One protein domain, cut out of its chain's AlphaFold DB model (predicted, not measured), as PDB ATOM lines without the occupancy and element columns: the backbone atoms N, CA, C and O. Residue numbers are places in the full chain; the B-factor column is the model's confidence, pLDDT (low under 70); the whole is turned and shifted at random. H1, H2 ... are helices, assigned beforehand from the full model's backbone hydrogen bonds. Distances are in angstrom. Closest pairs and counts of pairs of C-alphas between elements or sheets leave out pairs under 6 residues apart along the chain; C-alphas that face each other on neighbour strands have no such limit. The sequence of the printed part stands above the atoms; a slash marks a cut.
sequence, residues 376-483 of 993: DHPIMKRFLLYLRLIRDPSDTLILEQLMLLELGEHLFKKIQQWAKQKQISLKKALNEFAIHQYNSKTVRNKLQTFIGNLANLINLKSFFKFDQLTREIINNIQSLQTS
ATOM      1  N   ASP A 376     -14.487 -29.360   8.151       56.59
ATOM      2  CA  ASP A 376     -15.858 -28.838   8.083       56.59
ATOM      3  C   ASP A 376     -16.784 -29.462   9.138       56.59
ATOM      4  O   ASP A 376     -17.905 -28.983   9.353       56.59
ATOM      5  N   HIS A 377     -16.346 -30.533   9.812       66.56
ATOM      6  CA  HIS A 377     -17.108 -31.120  10.905       66.56
ATOM      7  C   HIS A 377     -17.231 -30.112  12.065       66.56
ATOM      8  O   HIS A 377     -16.212 -29.560  12.486       66.56
ATOM      9  N   PRO A 378     -18.424 -29.870  12.651       69.44
ATOM     10  CA  PRO A 378     -18.601 -28.833  13.674       69.44
ATOM     11  C   PRO A 378     -17.667 -28.972  14.883       69.44
ATOM     12  O   PRO A 378     -17.211 -27.964  15.428       69.44
ATOM     13  N   ILE A 379     -17.364 -30.212  15.292       72.50
ATOM     14  CA  ILE A 379     -16.418 -30.485  16.381       72.50
ATOM     15  C   ILE A 379     -14.994 -30.135  15.961       72.50
ATOM     16  O   ILE A 379     -14.313 -29.439  16.711       72.50
ATOM     17  N   MET A 380     -14.557 -30.562  14.772       76.38
ATOM     18  CA  MET A 380     -13.216 -30.240  14.281       76.38
ATOM     19  C   MET A 380     -13.069 -28.743  14.083       76.38
ATOM     20  O   MET A 380     -12.114 -28.166  14.574       76.38
ATOM     21  N   LYS A 381     -14.044 -28.077  13.467       78.25
ATOM     22  CA  LYS A 381     -14.037 -26.624  13.315       78.25
ATOM     23  C   LYS A 381     -13.855 -25.921  14.659       78.25
ATOM     24  O   LYS A 381     -12.997 -25.053  14.788       78.25
ATOM     25  N   ARG A 382     -14.612 -26.323  15.688       86.38
ATOM     26  CA  ARG A 382     -14.453 -25.774  17.044       86.38
ATOM     27  C   ARG A 382     -13.063 -26.076  17.612       86.38
ATOM     28  O   ARG A 382     -12.424 -25.173  18.142       86.38
ATOM     29  N   PHE A 383     -12.586 -27.308  17.469       86.38
ATOM     30  CA  PHE A 383     -11.258 -27.738  17.902       86.38
ATOM     31  C   PHE A 383     -10.131 -26.932  17.231       86.38
ATOM     32  O   PHE A 383      -9.265 -26.398  17.920       86.38
ATOM     33  N   LEU A 384     -10.186 -26.743  15.911       86.81
ATOM     34  CA  LEU A 384      -9.236 -25.942  15.138       86.81
ATOM     35  C   LEU A 384      -9.272 -24.465  15.547       86.81
ATOM     36  O   LEU A 384      -8.217 -23.843  15.631       86.81
ATOM     37  N   LEU A 385     -10.448 -23.897  15.844       89.69
ATOM     38  CA  LEU A 385     -10.554 -22.532  16.377       89.69
ATOM     39  C   LEU A 385      -9.863 -22.404  17.739       89.69
ATOM     40  O   LEU A 385      -9.117 -21.447  17.948       89.69
ATOM     41  N   TYR A 386     -10.053 -23.375  18.639       92.75
ATOM     42  CA  TYR A 386      -9.328 -23.420  19.909       92.75
ATOM     43  C   TYR A 386      -7.818 -23.518  19.690       92.75
ATOM     44  O   TYR A 386      -7.083 -22.699  20.234       92.75
ATOM     45  N   LEU A 387      -7.349 -24.446  18.852       91.75
ATOM     46  CA  LEU A 387      -5.923 -24.587  18.543       91.75
ATOM     47  C   LEU A 387      -5.323 -23.305  17.953       91.75
ATOM     48  O   LEU A 387      -4.256 -22.874  18.391       91.75
ATOM     49  N   ARG A 388      -6.012 -22.663  17.002       91.12
ATOM     50  CA  ARG A 388      -5.578 -21.395  16.392       91.12
ATOM     51  C   ARG A 388      -5.467 -20.282  17.434       91.12
ATOM     52  O   ARG A 388      -4.468 -19.569  17.439       91.12
ATOM     53  N   LEU A 389      -6.437 -20.174  18.343       91.69
ATOM     54  CA  LEU A 389      -6.437 -19.152  19.393       91.69
ATOM     55  C   LEU A 389      -5.427 -19.443  20.515       91.69
ATOM     56  O   LEU A 389      -4.882 -18.513  21.099       91.69
ATOM     57  N   ILE A 390      -5.151 -20.714  20.820       92.12
ATOM     58  CA  ILE A 390      -4.096 -21.118  21.765       92.12
ATOM     59  C   ILE A 390      -2.708 -20.848  21.173       92.12
ATOM     60  O   ILE A 390      -1.798 -20.406  21.883       92.12
ATOM     61  N   ARG A 391      -2.538 -21.078  19.866       90.69
ATOM     62  CA  ARG A 391      -1.315 -20.711  19.144       90.69
ATOM     63  C   ARG A 391      -1.106 -19.200  19.181       90.69
ATOM     64  O   ARG A 391      -0.035 -18.761  19.586       90.69
ATOM     65  N   ASP A 392      -2.131 -18.433  18.808       89.81
ATOM     66  CA  ASP A 392      -2.096 -16.971  18.778       89.81
ATOM     67  C   ASP A 392      -3.334 -16.331  19.441       89.81
ATOM     68  O   ASP A 392      -4.339 -16.046  18.780       89.81
ATOM     69  N   PRO A 393      -3.251 -16.014  20.747       88.62
ATOM     70  CA  PRO A 393      -4.331 -15.355  21.486       88.62
ATOM     71  C   PRO A 393      -4.625 -13.908  21.064       88.62
ATOM     72  O   PRO A 393      -5.501 -13.270  21.663       88.62
ATOM     73  N   SER A 394      -3.843 -13.343  20.136       87.75
ATOM     74  CA  SER A 394      -4.021 -11.986  19.616       87.75
ATOM     75  C   SER A 394      -4.868 -11.935  18.343       87.75
ATOM     76  O   SER A 394      -5.313 -10.848  17.968       87.75
ATOM     77  N   ASP A 395      -5.128 -13.085  17.711       90.12
ATOM     78  CA  ASP A 395      -5.940 -13.183  16.502       90.12
ATOM     79  C   ASP A 395      -7.424 -12.928  16.813       90.12
ATOM     80  O   ASP A 395      -8.181 -13.797  17.260       90.12
ATOM     81  N   THR A 396      -7.851 -11.685  16.583       88.75
ATOM     82  CA  THR A 396      -9.231 -11.262  16.825       88.75
ATOM     83  C   THR A 396     -10.218 -11.944  15.890       88.75
ATOM     84  O   THR A 396     -11.350 -12.164  16.306       88.75
ATOM     85  N   LEU A 397      -9.811 -12.325  14.674       90.38
ATOM     86  CA  LEU A 397     -10.695 -12.983  13.708       90.38
ATOM     87  C   LEU A 397     -11.150 -14.349  14.234       90.38
ATOM     88  O   LEU A 397     -12.325 -14.705  14.145       90.38
ATOM     89  N   ILE A 398     -10.227 -15.104  14.829       91.25
ATOM     90  CA  ILE A 398     -10.527 -16.405  15.438       91.25
ATOM     91  C   ILE A 398     -11.363 -16.244  16.706       91.25
ATOM     92  O   ILE A 398     -12.324 -16.992  16.905       91.25
ATOM     93  N   LEU A 399     -11.054 -15.242  17.538       91.69
ATOM     94  CA  LEU A 399     -11.859 -14.932  18.721       91.69
ATOM     95  C   LEU A 399     -13.312 -14.602  18.343       91.69
ATOM     96  O   LEU A 399     -14.231 -15.101  18.990       91.69
ATOM     97  N   GLU A 400     -13.534 -13.810  17.292       90.81
ATOM     98  CA  GLU A 400     -14.872 -13.482  16.784       90.81
ATOM     99  C   GLU A 400     -15.645 -14.729  16.352       90.81
ATOM    100  O   GLU A 400     -16.795 -14.916  16.760       90.81
ATOM    101  N   GLN A 401     -15.008 -15.614  15.581       89.75
ATOM    102  CA  GLN A 401     -15.626 -16.866  15.142       89.75
ATOM    103  C   GLN A 401     -16.004 -17.760  16.324       89.75
ATOM    104  O   GLN A 401     -17.114 -18.297  16.365       89.75
ATOM    105  N   LEU A 402     -15.117 -17.890  17.312       89.75
ATOM    106  CA  LEU A 402     -15.381 -18.704  18.493       89.75
ATOM    107  C   LEU A 402     -16.484 -18.095  19.375       89.75
ATOM    108  O   LEU A 402     -17.372 -18.810  19.839       89.75
ATOM    109  N   MET A 403     -16.497 -16.767  19.546       89.56
ATOM    110  CA  MET A 403     -17.580 -16.060  20.236       89.56
ATOM    111  C   MET A 403     -18.924 -16.266  19.532       89.56
ATOM    112  O   MET A 403     -19.919 -16.552  20.195       89.56
ATOM    113  N   LEU A 404     -18.973 -16.154  18.202       85.19
ATOM    114  CA  LEU A 404     -20.191 -16.393  17.429       85.19
ATOM    115  C   LEU A 404     -20.712 -17.823  17.640       85.19
ATOM    116  O   LEU A 404     -21.913 -18.018  17.839       85.19
ATOM    117  N   LEU A 405     -19.800 -18.799  17.657       82.94
ATOM    118  CA  LEU A 405     -20.091 -20.223  17.805       82.94
ATOM    119  C   LEU A 405     -20.569 -20.615  19.220       82.94
ATOM    120  O   LEU A 405     -21.401 -21.513  19.346       82.94
ATOM    121  N   GLU A 406     -20.050 -19.993  20.286       83.50
ATOM    122  CA  GLU A 406     -20.334 -20.397  21.680       83.50
ATOM    123  C   GLU A 406     -21.241 -19.428  22.454       83.50
ATOM    124  O   GLU A 406     -22.115 -19.827  23.240       83.50
ATOM    125  N   LEU A 407     -21.065 -18.124  22.238       85.38
ATOM    126  CA  LEU A 407     -21.880 -17.091  22.875       85.38
ATOM    127  C   LEU A 407     -23.176 -16.838  22.101       85.38
ATOM    128  O   LEU A 407     -24.190 -16.518  22.731       85.38
ATOM    129  N   GLY A 408     -23.151 -17.057  20.784       82.69
ATOM    130  CA  GLY A 408     -24.253 -16.802  19.864       82.69
ATOM    131  C   GLY A 408     -24.240 -15.373  19.315       82.69
ATOM    132  O   GLY A 408     -23.756 -14.435  19.955       82.69
ATOM    133  N   GLU A 409     -24.829 -15.198  18.130       84.94
ATOM    134  CA  GLU A 409     -24.789 -13.955  17.345       84.94
ATOM    135  C   GLU A 409     -25.278 -12.721  18.113       84.94
ATOM    136  O   GLU A 409     -24.655 -11.660  18.063       84.94
ATOM    137  N   HIS A 410     -26.366 -12.854  18.873       87.00
ATOM    138  CA  HIS A 410     -26.938 -11.735  19.617       87.00
ATOM    139  C   HIS A 410     -25.989 -11.199  20.704       87.00
ATOM    140  O   HIS A 410     -25.824  -9.985  20.838       87.00
ATOM    141  N   LEU A 411     -25.353 -12.083  21.485       87.44
ATOM    142  CA  LEU A 411     -24.438 -11.660  22.550       87.44
ATOM    143  C   LEU A 411     -23.130 -11.121  21.963       87.44
ATOM    144  O   LEU A 411     -22.643 -10.084  22.414       87.44
ATOM    145  N   PHE A 412     -22.623 -11.772  20.914       90.75
ATOM    146  CA  PHE A 412     -21.467 -11.311  20.152       90.75
ATOM    147  C   PHE A 412     -21.655  -9.878  19.625       90.75
ATOM    148  O   PHE A 412     -20.843  -9.009  19.940       90.75
ATOM    149  N   LYS A 413     -22.761  -9.591  18.920       89.44
ATOM    150  CA  LYS A 413     -23.041  -8.249  18.369       89.44
ATOM    151  C   LYS A 413     -23.060  -7.158  19.439       89.44
ATOM    152  O   LYS A 413     -22.563  -6.061  19.195       89.44
ATOM    153  N   LYS A 414     -23.584  -7.445  20.636       89.75
ATOM    154  CA  LYS A 414     -23.570  -6.485  21.755       89.75
ATOM    155  C   LYS A 414     -22.154  -6.183  22.244       89.75
ATOM    156  O   LYS A 414     -21.829  -5.020  22.466       89.75
ATOM    157  N   ILE A 415     -21.310  -7.206  22.377       90.44
ATOM    158  CA  ILE A 415     -19.906  -7.036  22.783       90.44
ATOM    159  C   ILE A 415     -19.131  -6.271  21.704       90.44
ATOM    160  O   ILE A 415     -18.372  -5.357  22.016       90.44
ATOM    161  N   GLN A 416     -19.367  -6.585  20.430       89.50
ATOM    162  CA  GLN A 416     -18.757  -5.882  19.303       89.50
ATOM    163  C   GLN A 416     -19.182  -4.403  19.257       89.50
ATOM    164  O   GLN A 416     -18.353  -3.513  19.062       89.50
ATOM    165  N   GLN A 417     -20.465  -4.112  19.499       88.75
ATOM    166  CA  GLN A 417     -20.966  -2.741  19.601       88.75
ATOM    167  C   GLN A 417     -20.331  -1.995  20.780       88.75
ATOM    168  O   GLN A 417     -19.947  -0.836  20.622       88.75
ATOM    169  N   TRP A 418     -20.164  -2.657  21.929       87.69
ATOM    170  CA  TRP A 418     -19.469  -2.095  23.088       87.69
ATOM    171  C   TRP A 418     -18.011  -1.758  22.770       87.69
ATOM    172  O   TRP A 418     -17.563  -0.644  23.046       87.69
ATOM    173  N   ALA A 419     -17.293  -2.680  22.119       89.88
ATOM    174  CA  ALA A 419     -15.921  -2.466  21.666       89.88
ATOM    175  C   ALA A 419     -15.816  -1.213  20.784       89.88
ATOM    176  O   ALA A 419     -14.963  -0.355  21.016       89.88
ATOM    177  N   LYS A 420     -16.748  -1.062  19.831       88.12
ATOM    178  CA  LYS A 420     -16.818   0.096  18.929       88.12
ATOM    179  C   LYS A 420     -17.144   1.399  19.665       88.12
ATOM    180  O   LYS A 420     -16.504   2.411  19.403       88.12
ATOM    181  N   GLN A 421     -18.110   1.384  20.585       89.00
ATOM    182  CA  GLN A 421     -18.504   2.561  21.371       89.00
ATOM    183  C   GLN A 421     -17.380   3.053  22.286       89.00
ATOM    184  O   GLN A 421     -17.188   4.256  22.432       89.00
ATOM    185  N   LYS A 422     -16.645   2.127  22.910       88.75
ATOM    186  CA  LYS A 422     -15.553   2.432  23.844       88.75
ATOM    187  C   LYS A 422     -14.187   2.580  23.170       88.75
ATOM    188  O   LYS A 422     -13.243   2.962  23.850       88.75
ATOM    189  N   GLN A 423     -14.083   2.291  21.871       88.81
ATOM    190  CA  GLN A 423     -12.829   2.293  21.105       88.81
ATOM    191  C   GLN A 423     -11.740   1.414  21.745       88.81
ATOM    192  O   GLN A 423     -10.576   1.791  21.855       88.81
ATOM    193  N   ILE A 424     -12.131   0.220  22.187       89.81
ATOM    194  CA  ILE A 424     -11.242  -0.767  22.814       89.81
ATOM    195  C   ILE A 424     -11.195  -2.047  21.981       89.81
ATOM    196  O   ILE A 424     -12.091  -2.316  21.181       89.81
ATOM    197  N   SER A 425     -10.157  -2.863  22.179       86.88
ATOM    198  CA  SER A 425     -10.058  -4.163  21.511       86.88
ATOM    199  C   SER A 425     -11.217  -5.081  21.903       86.88
ATOM    200  O   SER A 425     -11.727  -5.005  23.023       86.88
ATOM    201  N   LEU A 426     -11.598  -6.000  21.011       87.69
ATOM    202  CA  LEU A 426     -12.679  -6.952  21.276       87.69
ATOM    203  C   LEU A 426     -12.419  -7.790  22.536       87.69
ATOM    204  O   LEU A 426     -13.326  -8.004  23.335       87.69
ATOM    205  N   LYS A 427     -11.165  -8.195  22.765       86.44
ATOM    206  CA  LYS A 427     -10.747  -8.907  23.981       86.44
ATOM    207  C   LYS A 427     -10.982  -8.074  25.245       86.44
ATOM    208  O   LYS A 427     -11.508  -8.584  26.232       86.44
ATOM    209  N   LYS A 428     -10.624  -6.785  25.218       85.56
ATOM    210  CA  LYS A 428     -10.858  -5.871  26.345       85.56
ATOM    211  C   LYS A 428     -12.354  -5.627  26.550       85.56
ATOM    212  O   LYS A 428     -12.819  -5.674  27.683       85.56
ATOM    213  N   ALA A 429     -13.107  -5.457  25.464       88.00
ATOM    214  CA  ALA A 429     -14.557  -5.328  25.505       88.00
ATOM    215  C   ALA A 429     -15.224  -6.560  26.117       88.00
ATOM    216  O   ALA A 429     -16.064  -6.396  26.987       88.00
ATOM    217  N   LEU A 430     -14.832  -7.774  25.724       88.12
ATOM    218  CA  LEU A 430     -15.349  -9.019  26.294       88.12
ATOM    219  C   LEU A 430     -15.166  -9.061  27.820       88.12
ATOM    220  O   LEU A 430     -16.128  -9.342  28.538       88.12
ATOM    221  N   ASN A 431     -13.973  -8.716  28.313       83.25
ATOM    222  CA  ASN A 431     -13.680  -8.676  29.748       83.25
ATOM    223  C   ASN A 431     -14.487  -7.592  30.481       83.25
ATOM    224  O   ASN A 431     -15.170  -7.890  31.457       83.25
ATOM    225  N   GLU A 432     -14.465  -6.345  30.001       84.38
ATOM    226  CA  GLU A 432     -15.209  -5.244  30.633       84.38
ATOM    227  C   GLU A 432     -16.720  -5.484  30.612       84.38
ATOM    228  O   GLU A 432     -17.426  -5.204  31.581       84.38
ATOM    229  N   PHE A 433     -17.230  -6.030  29.514       82.56
ATOM    230  CA  PHE A 433     -18.646  -6.297  29.335       82.56
ATOM    231  C   PHE A 433     -19.140  -7.418  30.258       82.56
ATOM    232  O   PHE A 433     -20.262  -7.343  30.765       82.56
ATOM    233  N   ALA A 434     -18.293  -8.416  30.543       80.25
ATOM    234  CA  ALA A 434     -18.570  -9.436  31.552       80.25
ATOM    235  C   ALA A 434     -18.661  -8.849  32.974       80.25
ATOM    236  O   ALA A 434     -19.424  -9.363  33.789       80.25
ATOM    237  N   ILE A 435     -17.933  -7.765  33.266       71.75
ATOM    238  CA  ILE A 435     -17.888  -7.139  34.596       71.75
ATOM    239  C   ILE A 435     -19.023  -6.113  34.785       71.75
ATOM    240  O   ILE A 435     -19.689  -6.122  35.819       71.75
ATOM    241  N   HIS A 436     -19.270  -5.239  33.802       66.25
ATOM    242  CA  HIS A 436     -19.953  -3.958  34.047       66.25
ATOM    243  C   HIS A 436     -21.394  -3.819  33.524       66.25
ATOM    244  O   HIS A 436     -22.090  -2.907  33.961       66.25
ATOM    245  N   GLN A 437     -21.860  -4.648  32.581       59.22
ATOM    246  CA  GLN A 437     -23.063  -4.315  31.788       59.22
ATOM    247  C   GLN A 437     -24.315  -5.161  32.069       59.22
ATOM    248  O   GLN A 437     -25.423  -4.693  31.818       59.22
ATOM    249  N   TYR A 438     -24.193  -6.386  32.596       56.66
ATOM    250  CA  TYR A 438     -25.361  -7.258  32.781       56.66
ATOM    251  C   TYR A 438     -25.793  -7.427  34.242       56.66
ATOM    252  O   TYR A 438     -25.056  -7.966  35.074       56.66
ATOM    253  N   ASN A 439     -27.064  -7.091  34.499       54.56
ATOM    254  CA  ASN A 439     -27.796  -7.430  35.727       54.56
ATOM    255  C   ASN A 439     -28.181  -8.922  35.791       54.56
ATOM    256  O   ASN A 439     -28.450  -9.451  36.867       54.56
ATOM    257  N   SER A 440     -28.188  -9.631  34.654       70.44
ATOM    258  CA  SER A 440     -28.471 -11.071  34.623       70.44
ATOM    259  C   SER A 440     -27.241 -11.881  35.038       70.44
ATOM    260  O   SER A 440     -26.277 -12.014  34.277       70.44
ATOM    261  N   LYS A 441     -27.311 -12.480  36.233       72.06
ATOM    262  CA  LYS A 441     -26.302 -13.406  36.774       72.06
ATOM    263  C   LYS A 441     -25.969 -14.546  35.798       72.06
ATOM    264  O   LYS A 441     -24.818 -14.953  35.701       72.06
ATOM    265  N   THR A 442     -26.948 -15.014  35.024       75.00
ATOM    266  CA  THR A 442     -26.781 -16.101  34.045       75.00
ATOM    267  C   THR A 442     -25.873 -15.710  32.880       75.00
ATOM    268  O   THR A 442     -24.964 -16.461  32.531       75.00
ATOM    269  N   VAL A 443     -26.074 -14.522  32.298       79.00
ATOM    270  CA  VAL A 443     -25.243 -14.033  31.181       79.00
ATOM    271  C   VAL A 443     -23.821 -13.748  31.660       79.00
ATOM    272  O   VAL A 443     -22.865 -14.138  30.993       79.00
ATOM    273  N   ARG A 444     -23.681 -13.141  32.848       80.00
ATOM    274  CA  ARG A 444     -22.382 -12.900  33.487       80.00
ATOM    275  C   ARG A 444     -21.600 -14.198  33.682       80.00
ATOM    276  O   ARG A 444     -20.451 -14.283  33.259       80.00
ATOM    277  N   ASN A 445     -22.240 -15.221  34.252       77.81
ATOM    278  CA  ASN A 445     -21.614 -16.526  34.458       77.81
ATOM    279  C   ASN A 445     -21.207 -17.173  33.129       77.81
ATOM    280  O   ASN A 445     -20.094 -17.678  33.036       77.81
ATOM    281  N   LYS A 446     -22.058 -17.111  32.093       82.31
ATOM    282  CA  LYS A 446     -21.726 -17.643  30.759       82.31
ATOM    283  C   LYS A 446     -20.474 -16.973  30.178       82.31
ATOM    284  O   LYS A 446     -19.592 -17.669  29.684       82.31
ATOM    285  N   LEU A 447     -20.380 -15.644  30.261       84.81
ATOM    286  CA  LEU A 447     -19.220 -14.886  29.776       84.81
ATOM    287  C   LEU A 447     -17.952 -15.196  30.574       84.81
ATOM    288  O   LEU A 447     -16.913 -15.454  29.978       84.81
ATOM    289  N   GLN A 448     -18.038 -15.224  31.906       82.88
ATOM    290  CA  GLN A 448     -16.901 -15.578  32.761       82.88
ATOM    291  C   GLN A 448     -16.412 -17.007  32.512       82.88
ATOM    292  O   GLN A 448     -15.209 -17.225  32.448       82.88
ATOM    293  N   THR A 449     -17.323 -17.970  32.336       82.94
ATOM    294  CA  THR A 449     -16.952 -19.350  31.998       82.94
ATOM    295  C   THR A 449     -16.252 -19.417  30.643       82.94
ATOM    296  O   THR A 449     -15.209 -20.048  30.546       82.94
ATOM    297  N   PHE A 450     -16.758 -18.718  29.622       87.31
ATOM    298  CA  PHE A 450     -16.104 -18.645  28.310       87.31
ATOM    299  C   PHE A 450     -14.688 -18.051  28.393       87.31
ATOM    300  O   PHE A 450     -13.732 -18.646  27.898       87.31
ATOM    301  N   ILE A 451     -14.538 -16.905  29.069       87.25
ATOM    302  CA  ILE A 451     -13.243 -16.231  29.258       87.25
ATOM    303  C   ILE A 451     -12.273 -17.129  30.036       87.25
ATOM    304  O   ILE A 451     -11.116 -17.269  29.642       87.25
ATOM    305  N   GLY A 452     -12.742 -17.750  31.120       84.19
ATOM    306  CA  GLY A 452     -11.928 -18.616  31.966       84.19
ATOM    307  C   GLY A 452     -11.527 -19.926  31.289       84.19
ATOM    308  O   GLY A 452     -10.376 -20.332  31.425       84.19
ATOM    309  N   ASN A 453     -12.418 -20.547  30.504       85.38
ATOM    310  CA  ASN A 453     -12.099 -21.725  29.685       85.38
ATOM    311  C   ASN A 453     -10.958 -21.399  28.715       85.38
ATOM    312  O   ASN A 453      -9.965 -22.122  28.655       85.38
ATOM    313  N   LEU A 454     -11.073 -20.276  27.999       88.56
ATOM    314  CA  LEU A 454     -10.033 -19.820  27.083       88.56
ATOM    315  C   LEU A 454      -8.710 -19.543  27.793       88.56
ATOM    316  O   LEU A 454      -7.665 -19.984  27.323       88.56
ATOM    317  N   ALA A 455      -8.751 -18.839  28.922       86.88
ATOM    318  CA  ALA A 455      -7.552 -18.527  29.687       86.88
ATOM    319  C   ALA A 455      -6.863 -19.798  30.213       86.88
ATOM    320  O   ALA A 455      -5.653 -19.930  30.044       86.88
ATOM    321  N   ASN A 456      -7.621 -20.757  30.760       87.38
ATOM    322  CA  ASN A 456      -7.089 -22.052  31.188       87.38
ATOM    323  C   ASN A 456      -6.416 -22.792  30.024       87.38
ATOM    324  O   ASN A 456      -5.253 -23.161  30.144       87.38
ATOM    325  N   LEU A 457      -7.092 -22.953  28.882       88.50
ATOM    326  CA  LEU A 457      -6.536 -23.685  27.735       88.50
ATOM    327  C   LEU A 457      -5.277 -23.019  27.155       88.50
ATOM    328  O   LEU A 457      -4.313 -23.709  26.831       88.50
ATOM    329  N   ILE A 458      -5.255 -21.684  27.059       87.69
ATOM    330  CA  ILE A 458      -4.075 -20.933  26.598       87.69
ATOM    331  C   ILE A 458      -2.896 -21.140  27.553       87.69
ATOM    332  O   ILE A 458      -1.773 -21.346  27.101       87.69
ATOM    333  N   ASN A 459      -3.145 -21.103  28.863       85.00
ATOM    334  CA  ASN A 459      -2.105 -21.250  29.876       85.00
ATOM    335  C   ASN A 459      -1.564 -22.688  29.940       85.00
ATOM    336  O   ASN A 459      -0.361 -22.885  30.078       85.00
ATOM    337  N   LEU A 460      -2.416 -23.704  29.769       84.19
ATOM    338  CA  LEU A 460      -1.996 -25.111  29.796       84.19
ATOM    339  C   LEU A 460      -1.000 -25.476  28.689       84.19
ATOM    340  O   LEU A 460      -0.218 -26.408  28.858       84.19
ATOM    341  N   LYS A 461      -0.966 -24.719  27.589       84.81
ATOM    342  CA  LYS A 461      -0.020 -24.901  26.479       84.81
ATOM    343  C   LYS A 461       1.446 -24.983  26.925       84.81
ATOM    344  O   LYS A 461       2.201 -25.756  26.349       84.81
ATOM    345  N   SER A 462       1.858 -24.189  27.918       78.81
ATOM    346  CA  SER A 462       3.248 -24.171  28.404       78.81
ATOM    347  C   SER A 462       3.576 -25.294  29.389       78.81
ATOM    348  O   SER A 462       4.736 -25.447  29.757       78.81
ATOM    349  N   PHE A 463       2.573 -26.057  29.825       78.06
ATOM    350  CA  PHE A 463       2.726 -27.128  30.810       78.06
ATOM    351  C   PHE A 463       2.473 -28.519  30.212       78.06
ATOM    352  O   PHE A 463       3.100 -29.492  30.620       78.06
ATOM    353  N   PHE A 464       1.569 -28.630  29.238       83.06
ATOM    354  CA  PHE A 464       1.132 -29.905  28.669       83.06
ATOM    355  C   PHE A 464       1.888 -30.293  27.406       83.06
ATOM    356  O   PHE A 464       2.425 -29.449  26.700       83.06
ATOM    357  N   LYS A 465       1.881 -31.592  27.089       85.88
ATOM    358  CA  LYS A 465       2.153 -32.091  25.733       85.88
ATOM    359  C   LYS A 465       0.942 -31.863  24.828       85.88
ATOM    360  O   LYS A 465      -0.171 -31.623  25.297       85.88
ATOM    361  N   PHE A 466       1.139 -31.962  23.517       88.81
ATOM    362  CA  PHE A 466       0.078 -31.670  22.550       88.81
ATOM    363  C   PHE A 466      -1.147 -32.592  22.669       88.81
ATOM    364  O   PHE A 466      -2.278 -32.125  22.563       88.81
ATOM    365  N   ASP A 467      -0.956 -33.882  22.942       79.94
ATOM    366  CA  ASP A 467      -2.046 -34.841  23.148       79.94
ATOM    367  C   ASP A 467      -2.828 -34.560  24.444       79.94
ATOM    368  O   ASP A 467      -4.053 -34.671  24.470       79.94
ATOM    369  N   GLN A 468      -2.137 -34.126  25.501       83.50
ATOM    370  CA  GLN A 468      -2.763 -33.689  26.752       83.50
ATOM    371  C   GLN A 468      -3.575 -32.402  26.548       83.50
ATOM    372  O   GLN A 468      -4.729 -32.327  26.960       83.50
ATOM    373  N   LEU A 469      -3.013 -31.410  25.848       87.81
ATOM    374  CA  LEU A 469      -3.725 -30.182  25.487       87.81
ATOM    375  C   LEU A 469      -4.952 -30.479  24.611       87.81
ATOM    376  O   LEU A 469      -6.026 -29.926  24.836       87.81
ATOM    377  N   THR A 470      -4.808 -31.382  23.640       85.19
ATOM    378  CA  THR A 470      -5.904 -31.849  22.780       85.19
ATOM    379  C   THR A 470      -7.040 -32.428  23.612       85.19
ATOM    380  O   THR A 470      -8.196 -32.054  23.408       85.19
ATOM    381  N   ARG A 471      -6.715 -33.290  24.583       83.19
ATOM    382  CA  ARG A 471      -7.697 -33.881  25.496       83.19
ATOM    383  C   ARG A 471      -8.467 -32.810  26.264       83.19
ATOM    384  O   ARG A 471      -9.689 -32.867  26.304       83.19
ATOM    385  N   GLU A 472      -7.792 -31.789  26.788       82.88
ATOM    386  CA  GLU A 472      -8.466 -30.686  27.489       82.88
ATOM    387  C   GLU A 472      -9.383 -29.862  26.582       82.88
ATOM    388  O   GLU A 472     -10.484 -29.481  26.988       82.88
ATOM    389  N   ILE A 473      -8.980 -29.608  25.333       87.56
ATOM    390  CA  ILE A 473      -9.845 -28.924  24.362       87.56
ATOM    391  C   ILE A 473     -11.087 -29.777  24.083       87.56
ATOM    392  O   ILE A 473     -12.203 -29.253  24.086       87.56
ATOM    393  N   ILE A 474     -10.918 -31.086  23.879       81.38
ATOM    394  CA  ILE A 474     -12.023 -32.031  23.671       81.38
ATOM    395  C   ILE A 474     -12.962 -32.041  24.879       81.38
ATOM    396  O   ILE A 474     -14.168 -31.860  24.706       81.38
ATOM    397  N   ASN A 475     -12.427 -32.157  26.093       75.88
ATOM    398  CA  ASN A 475     -13.194 -32.127  27.337       75.88
ATOM    399  C   ASN A 475     -14.014 -30.840  27.464       75.88
ATOM    400  O   ASN A 475     -15.205 -30.864  27.801       75.88
ATOM    401  N   ASN A 476     -13.404 -29.701  27.129       78.12
ATOM    402  CA  ASN A 476     -14.093 -28.422  27.083       78.12
ATOM    403  C   ASN A 476     -15.239 -28.435  26.050       78.12
ATOM    404  O   ASN A 476     -16.365 -28.063  26.387       78.12
ATOM    405  N   ILE A 477     -15.018 -28.951  24.836       77.50
ATOM    406  CA  ILE A 477     -16.060 -29.079  23.799       77.50
ATOM    407  C   ILE A 477     -17.206 -30.003  24.255       77.50
ATOM    408  O   ILE A 477     -18.378 -29.638  24.118       77.50
ATOM    409  N   GLN A 478     -16.896 -31.163  24.841       69.62
ATOM    410  CA  GLN A 478     -17.877 -32.123  25.365       69.62
ATOM    411  C   GLN A 478     -18.743 -31.517  26.477       69.62
ATOM    412  O   GLN A 478     -19.961 -31.744  26.541       69.62
ATOM    413  N   SER A 479     -18.141 -30.697  27.343       63.38
ATOM    414  CA  SER A 479     -18.853 -30.010  28.425       63.38
ATOM    415  C   SER A 479     -19.929 -29.040  27.910       63.38
ATOM    416  O   SER A 479     -20.974 -28.889  28.549       63.38
ATOM    417  N   LEU A 480     -19.721 -28.456  26.723       58.25
ATOM    418  CA  LEU A 480     -20.669 -27.562  26.050       58.25
ATOM    419  C   LEU A 480     -21.814 -28.327  25.358       58.25
ATOM    420  O   LEU A 480     -22.928 -27.812  25.271       58.25
ATOM    421  N   GLN A 481     -21.561 -29.545  24.862       51.75
ATOM    422  CA  GLN A 481     -22.541 -30.355  24.117       51.75
ATOM    423  C   GLN A 481     -23.512 -31.147  25.010       51.75
ATOM    424  O   GLN A 481     -24.615 -31.489  24.591       51.75
ATOM    425  N   THR A 482     -23.155 -31.400  26.268       44.31
ATOM    426  CA  THR A 482     -23.890 -32.280  27.201       44.31
ATOM    427  C   THR A 482     -25.242 -31.735  27.702       44.31
ATOM    428  O   THR A 482     -25.818 -32.282  28.644       44.31
ATOM    429  N   SER A 483     -25.793 -30.689  27.079       39.25
ATOM    430  CA  SER A 483     -27.139 -30.178  27.381       39.25
ATOM    431  C   SER A 483     -28.244 -31.180  27.021       39.25
ATOM    432  O   SER A 483     -29.189 -31.329  27.791       39.25
TER     433      SER A 483
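This is residues 376 to 483 of the 993 residues of the protein "DNA helicase" of Caldithrix abyssi DSM 13497 (UniProt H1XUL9). Six helices form two layers of three face to face, H1, H2 and H3 in one row and H4, H5 and H6 in the other, with H6 packed on H1 at one end, H4 packed on H3 at the other, and H2 facing the long H5 across the middle. The chain zigzags along the first row, folds over at H3 to H4, and comes back along the second. The printed part has 108 residues with six named helices, in the order H1 to H6, and no named strand; the class is all helix. It is compact, with a radius of gyration of the C-alphas of 14.0 A and a rounded outline of 40 by 30 by 28 A.

The longest helix, H5, is residues 441 to 460. Its residues 453 to 460 touch residues 469 to 476 of H6, residues 466 to 481, in a hairpin with a shallow tilt of 13 degrees, opposite ways; their closest C-alphas, of Leu 460 and Leu 469, are 6.9 A apart. With residues 444 to 451 H5 touches H4, residues 426 to 436, in a hairpin at a steep tilt of 43 degrees; the C-alphas of Ala 434 and Arg 444 come closest, at 5.5 A. H5 and H1, residues 378 to 391, touch only at their ends, closest at the C-alphas of Ile 390 and Ile 458, 4.8 A. H1 also touches H6, at a steep tilt of 50 degrees, with the C-alphas of Phe 383 and Ile 473 closest at 6.7 A. H1 and H2, residues 396 to 406, form a hairpin at 37 degrees, only just steep, with the C-alphas of Leu 385 and Ile 398 closest at 6.2 A. H2 and H5 are near each other, with 7 pairs of C-alphas within 10 A. H3, residues 409 to 422, only just touches H2 in a further hairpin, with 3 pairs of C-alphas within 8 A, closest those of Leu 404 and Phe 412 at 5.9 A. H3 and H4 touch about perpendicular, at 85 degrees, with the C-alphas of Ala 419 and Ala 429 5.0 A apart at the closest. The helix packing is mostly crossed, one of six tilts being shallow. H3 and H5 are apart. In H1 to H6 every O i to N i+4 pair is within hydrogen-bond range.

H5 is 27.9 A long, from C-alpha 441 at (-26.302, -13.406, 36.774) to C-alpha 460. H6 measures 22.7 A and ends at C-alpha 481, (-22.541, -30.355, 24.117). H1 and H3 are 19.9 A each; H1 begins at C-alpha 378, (-18.601, -28.833, 13.674). H2 is 15.2 A and H4 15.0 A.

The C-alphas of Gln 421 and Asp 467 are farthest apart, at 40.9 A. The printed part has no cut, and the five links between helices are tight. The mean pLDDT of the printed part is 82.1, with residues 376 to 378, 436 to 439 and 478 to 483 under 70.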